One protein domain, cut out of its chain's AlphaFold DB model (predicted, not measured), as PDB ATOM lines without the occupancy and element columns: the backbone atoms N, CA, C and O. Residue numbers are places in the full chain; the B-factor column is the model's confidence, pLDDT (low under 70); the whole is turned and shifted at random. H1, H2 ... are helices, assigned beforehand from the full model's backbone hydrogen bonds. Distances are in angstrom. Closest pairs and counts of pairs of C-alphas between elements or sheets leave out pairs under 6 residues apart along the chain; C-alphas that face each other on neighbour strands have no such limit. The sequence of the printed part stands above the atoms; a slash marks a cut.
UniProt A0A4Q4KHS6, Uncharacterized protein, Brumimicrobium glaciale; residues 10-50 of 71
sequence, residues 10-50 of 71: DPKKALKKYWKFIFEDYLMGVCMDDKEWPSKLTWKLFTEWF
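Overview. This is residues 10 to 50 of the 71 residues of an uncharacterized protein of Brumimicrobium glaciale (UniProt A0A4Q4KHS6). The longest helix, H2, is followed by a long loop, residues 31 to 42, that folds the chain back to H3, a shorter helix packed on the first residues of H2. The outline is a rod, with a small helix, H1, at one end of the long axis and the loop around Asp 33 at the other. The printed part has 41 residues with three named helices, H1, H2 and H3 in that order along the chain, and no named strand; the class is all helix. It is only just compact, close to loose, with a radius of gyration of the C-alphas of 10.5 A, and the C-alphas span 33 by 16 by 14 A.

Arrangement. Start at H2, residues 19 to 30, and look from it to H3, residues 43 to 49. The two touch, and H2 does so with residues 19 to 23 alone; their closest C-alphas are those of Phe 23 and Phe 46, 6.6 A apart. They run the same way at a steep tilt of 40 degrees, and their centres are 11.8 A apart. Look next at H1, residues 11 to 15, which meets H2 only through their link. H1 and H3 are close but not clearly touching: their closest C-alphas are those of Lys 12 and Thr 47, 7.9 A apart. In the backbones of H1, H2 and H3 every O i to N i+4 pair is within hydrogen-bond range.

Along the chain. Find C-alpha 19 of Trp 19 at (73.331, 47.597, -168.785); from there the 12 residues of H2 run 16.6 A to C-alpha 30 of Val 30 at (62.922, 35.916, -174.330). H3 has 7 residues, from Trp 43 to Trp 49, and measures 10.0 A from first to last C-alpha; look for its last C-alpha at (68.937, 38.742, -163.189). H1 has 5 residues, and begins with C-alpha 11 of Pro 11 at (82.418, 43.839, -164.088); its first and last C-alphas are 6.1 A apart.

Size, cuts and confidence. Go to Asp 10 and Asp 33 for the two C-alphas farthest apart, 32.8 A. The first and last printed C-alphas, those of Asp 10 and Phe 50, are 14.2 A apart. The link from H1 to H2, 3 residues, is tight, and the link from H2 to H3, 12 residues, is long. The C-alphas of residues 31 to 42 lie 6 to 15 A from the mean of the C-alphas. The printed part runs from residue 10 to residue 50 and has no cut. Read the B-factor column for the model's pLDDT: its mean over the printed part is 95.8, and no printed residue is under 70.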
ATOM      1  N   ASP A  10      86.101  45.178-161.520       86.69
ATOM      2  CA  ASP A  10      84.664  45.192-161.238       86.69
ATOM      3  C   ASP A  10      83.836  45.137-162.544       86.69
ATOM      4  O   ASP A  10      83.720  46.151-163.248       86.69
ATOM      5  N   PRO A  11      83.232  43.979-162.881       87.81
ATOM      6  CA  PRO A  11      82.418  43.839-164.088       87.81
ATOM      7  C   PRO A  11      81.135  44.664-164.037       87.81
ATOM      8  O   PRO A  11      80.693  45.193-165.061       87.81
ATOM      9  N   LYS A  12      80.569  44.862-162.844       90.69
ATOM     10  CA  LYS A  12      79.391  45.708-162.655       90.69
ATOM     11  C   LYS A  12      79.725  47.155-163.007       90.69
ATOM     12  O   LYS A  12      78.956  47.804-163.717       90.69
ATOM     13  N   LYS A  13      80.895  47.651-162.596       89.44
ATOM     14  CA  LYS A  13      81.370  48.992-162.975       89.44
ATOM     15  C   LYS A  13      81.610  49.116-164.483       89.44
ATOM     16  O   LYS A  13      81.214  50.124-165.067       89.44
ATOM     17  N   ALA A  14      82.213  48.107-165.111       87.88
ATOM     18  CA  ALA A  14      82.495  48.116-166.548       87.88
ATOM     19  C   ALA A  14      81.213  48.163-167.403       87.88
ATOM     20  O   ALA A  14      81.134  48.912-168.380       87.88
ATOM     21  N   LEU A  15      80.186  47.412-166.997       90.19
ATOM     22  CA  LEU A  15      78.928  47.277-167.738       90.19
ATOM     23  C   LEU A  15      77.876  48.327-167.366       90.19
ATOM     24  O   LEU A  15      76.856  48.448-168.045       90.19
ATOM     25  N   LYS A  16      78.123  49.146-166.338       92.88
ATOM     26  CA  LYS A  16      77.164  50.136-165.826       92.88
ATOM     27  C   LYS A  16      76.670  51.144-166.867       92.88
ATOM     28  O   LYS A  16      75.586  51.686-166.693       92.88
ATOM     29  N   LYS A  17      77.431  51.419-167.929       94.38
ATOM     30  CA  LYS A  17      76.995  52.297-169.033       94.38
ATOM     31  C   LYS A  17      76.176  51.579-170.112       94.38
ATOM     32  O   LYS A  17      75.459  52.240-170.848       94.38
ATOM     33  N   TYR A  18      76.259  50.252-170.188       95.44
ATOM     34  CA  TYR A  18      75.646  49.432-171.242       95.44
ATOM     35  C   TYR A  18      74.468  48.584-170.755       95.44
ATOM     36  O   TYR A  18      73.734  48.027-171.562       95.44
ATOM     37  N   TRP A  19      74.274  48.504-169.440       97.38
ATOM     38  CA  TRP A  19      73.331  47.597-168.785       97.38
ATOM     39  C   TRP A  19      71.921  47.588-169.371       97.38
ATOM     40  O   TRP A  19      71.324  46.529-169.488       97.38
ATOM     41  N   LYS A  20      71.388  48.764-169.724       97.75
ATOM     42  CA  LYS A  20      70.010  48.884-170.190       97.75
ATOM     43  C   LYS A  20      69.845  48.235-171.563       97.75
ATOM     44  O   LYS A  20      68.945  47.429-171.726       97.75
ATOM     45  N   PHE A  21      70.767  48.525-172.481       97.81
ATOM     46  CA  PHE A  21      70.800  47.913-173.807       97.81
ATOM     47  C   PHE A  21      70.918  46.385-173.717       97.81
ATOM     48  O   PHE A  21      70.136  45.682-174.336       97.81
ATOM     49  N   ILE A  22      71.833  45.878-172.881       97.69
ATOM     50  CA  ILE A  22      72.007  44.429-172.674       97.69
ATOM     51  C   ILE A  22      70.719  43.794-172.128       97.69
ATOM     52  O   ILE A  22      70.341  42.704-172.545       97.69
ATOM     53  N   PHE A  23      70.043  44.462-171.188       98.00
ATOM     54  CA  PHE A  23      68.820  43.926-170.598       98.00
ATOM     55  C   PHE A  23      67.662  43.905-171.602       98.00
ATOM     56  O   PHE A  23      66.948  42.912-171.681       98.00
ATOM     57  N   GLU A  24      67.487  44.971-172.382       97.94
ATOM     58  CA  GLU A  24      66.452  45.045-173.422       97.94
ATOM     59  C   GLU A  24      66.691  44.007-174.531       97.94
ATOM     60  O   GLU A  24      65.743  43.349-174.951       97.94
ATOM     61  N   ASP A  25      67.945  43.798-174.947       98.25
ATOM     62  CA  ASP A  25      68.322  42.772-175.929       98.25
ATOM     63  C   ASP A  25      67.995  41.353-175.430       98.25
ATOM     64  O   ASP A  25      67.346  40.570-176.126       98.25
ATOM     65  N   TYR A  26      68.338  41.051-174.172       97.94
ATOM     66  CA  TYR A  26      67.961  39.786-173.540       97.94
ATOM     67  C   TYR A  26      66.438  39.604-173.461       97.94
ATOM     68  O   TYR A  26      65.931  38.540-173.815       97.94
ATOM     69  N   LEU A  27      65.699  40.626-173.012       98.06
ATOM     70  CA  LEU A  27      64.240  40.554-172.885       98.06
ATOM     71  C   LEU A  27      63.571  40.335-174.243       98.06
ATOM     72  O   LEU A  27      62.680  39.497-174.328       98.06
ATOM     73  N   MET A  28      64.049  40.997-175.299       97.94
ATOM     74  CA  MET A  28      63.581  40.784-176.671       97.94
ATOM     75  C   MET A  28      63.812  39.345-177.145       97.94
ATOM     76  O   MET A  28      62.939  38.762-177.790       97.94
ATOM     77  N   GLY A  29      64.956  38.751-176.793       97.62
ATOM     78  CA  GLY A  29      65.245  37.344-177.077       97.62
ATOM     79  C   GLY A  29      64.341  36.359-176.324       97.62
ATOM     80  O   GLY A  29      64.090  35.264-176.822       97.62
ATOM     81  N   VAL A  30      63.834  36.739-175.146       96.50
ATOM     82  CA  VAL A  30      62.922  35.916-174.330       96.50
ATOM     83  C   VAL A  30      61.462  36.086-174.757       96.50
ATOM     84  O   VAL A  30      60.743  35.098-174.910       96.50
ATOM     85  N   CYS A  31      61.010  37.325-174.931       97.19
ATOM     86  CA  CYS A  31      59.651  37.671-175.329       97.19
ATOM     87  C   CYS A  31      59.663  38.951-176.172       97.19
ATOM     88  O   CYS A  31      60.062  40.012-175.700       97.19
ATOM     89  N   MET A  32      59.158  38.865-177.403       96.69
ATOM     90  CA  MET A  32      59.093  40.014-178.312       96.69
ATOM     91  C   MET A  32      57.952  40.997-177.994       96.69
ATOM     92  O   MET A  32      57.939  42.093-178.550       96.69
ATOM     93  N   ASP A  33      56.989  40.628-177.139       97.12
ATOM     94  CA  ASP A  33      55.955  41.556-176.661       97.12
ATOM     95  C   ASP A  33      56.498  42.373-175.481       97.12
ATOM     96  O   ASP A  33      56.605  41.880-174.355       97.12
ATOM     97  N   ASP A  34      56.860  43.628-175.747       94.56
ATOM     98  CA  ASP A  34      57.460  44.543-174.770       94.56
ATOM     99  C   ASP A  34      56.513  44.924-173.621       94.56
ATOM    100  O   ASP A  34      56.961  45.376-172.563       94.56
ATOM    101  N   LYS A  35      55.206  44.688-173.776       96.31
ATOM    102  CA  LYS A  35      54.206  44.906-172.721       96.31
ATOM    103  C   LYS A  35      54.279  43.864-171.614       96.31
ATOM    104  O   LYS A  35      53.864  44.155-170.493       96.31
ATOM    105  N   GLU A  36      54.821  42.689-171.918       97.06
ATOM    106  CA  GLU A  36      55.023  41.597-170.960       97.06
ATOM    107  C   GLU A  36      56.347  41.741-170.187       97.06
ATOM    108  O   GLU A  36      56.651  40.957-169.285       97.06
ATOM    109  N   TRP A  37      57.163  42.747-170.517       97.31
ATOM    110  CA  TRP A  37      58.408  43.017-169.803       97.31
ATOM    111  C   TRP A  37      58.143  43.650-168.430       97.31
ATOM    112  O   TRP A  37      57.084  44.236-168.181       97.31
ATOM    113  N   PRO A  38      59.126  43.621-167.511       97.25
ATOM    114  CA  PRO A  38      59.042  44.406-166.289       97.25
ATOM    115  C   PRO A  38      58.792  45.886-166.606       97.25
ATOM    116  O   PRO A  38      59.564  46.521-167.322       97.25
ATOM    117  N   SER A  39      57.755  46.464-165.998       94.75
ATOM    118  CA  SER A  39      57.283  47.828-166.295       94.75
ATOM    119  C   SER A  39      58.333  48.929-166.101       94.75
ATOM    120  O   SER A  39      58.222  50.019-166.664       94.75
ATOM    121  N   LYS A  40      59.368  48.664-165.296       96.38
ATOM    122  CA  LYS A  40      60.516  49.551-165.123       96.38
ATOM    123  C   LYS A  40      61.813  48.759-165.044       96.38
ATOM    124  O   LYS A  40      62.112  48.124-164.032       96.38
ATOM    125  N   LEU A  41      62.650  48.917-166.063       97.56
ATOM    126  CA  LEU A  41      64.016  48.408-166.033       97.56
ATOM    127  C   LEU A  41      64.875  49.284-165.118       97.56
ATOM    128  O   LEU A  41      64.922  50.511-165.243       97.56
ATOM    129  N   THR A  42      65.565  48.649-164.174       98.12
ATOM    130  CA  THR A  42      66.490  49.320-163.256       98.12
ATOM    131  C   THR A  42      67.797  48.553-163.181       98.12
ATOM    132  O   THR A  42      67.835  47.341-163.375       98.12
ATOM    133  N   TRP A  43      68.875  49.256-162.831       97.50
ATOM    134  CA  TRP A  43      70.166  48.614-162.611       97.50
ATOM    135  C   TRP A  43      70.111  47.520-161.543       97.50
ATOM    136  O   TRP A  43      70.759  46.497-161.700       97.50
ATOM    137  N   LYS A  44      69.341  47.740-160.467       97.56
ATOM    138  CA  LYS A  44      69.173  46.745-159.406       97.56
ATOM    139  C   LYS A  44      68.587  45.453-159.979       97.56
ATOM    140  O   LYS A  44      69.208  44.413-159.812       97.56
ATOM    141  N   LEU A  45      67.479  45.565-160.722       98.00
ATOM    142  CA  LEU A  45      66.824  44.430-161.375       98.00
ATOM    143  C   LEU A  45      67.784  43.705-162.329       98.00
ATOM    144  O   LEU A  45      67.930  42.495-162.250       98.00
ATOM    145  N   PHE A  46      68.527  44.446-163.155       97.88
ATOM    146  CA  PHE A  46      69.559  43.863-164.015       97.88
ATOM    147  C   PHE A  46      70.607  43.075-163.212       97.88
ATOM    148  O   PHE A  46      70.920  41.938-163.540       97.88
ATOM    149  N   THR A  47      71.116  43.627-162.108       96.88
ATOM    150  CA  THR A  47      72.099  42.917-161.270       96.88
ATOM    151  C   THR A  47      71.530  41.762-160.442       96.88
ATOM    152  O   THR A  47      72.317  41.040-159.838       96.88
ATOM    153  N   GLU A  48      70.206  41.616-160.374       97.25
ATOM    154  CA  GLU A  48      69.520  40.461-159.776       97.25
ATOM    155  C   GLU A  48      69.283  39.346-160.806       97.25
ATOM    156  O   GLU A  48      69.191  38.186-160.426       97.25
ATOM    157  N   TRP A  49      69.199  39.688-162.096       97.38
ATOM    158  CA  TRP A  49      68.937  38.742-163.189       97.38
ATOM    159  C   TRP A  49      70.207  38.144-163.794       97.38
ATOM    160  O   TRP A  49      70.169  37.039-164.325       97.38
ATOM    161  N   PHE A  50      71.322  38.872-163.739       96.31
ATOM    162  CA  PHE A  50      72.566  38.482-164.395       96.31
ATOM    163  C   PHE A  50      73.687  38.216-163.394       96.31
ATOM    164  O   PHE A  50      73.921  38.992-162.462       96.31
TER     165      PHE A  50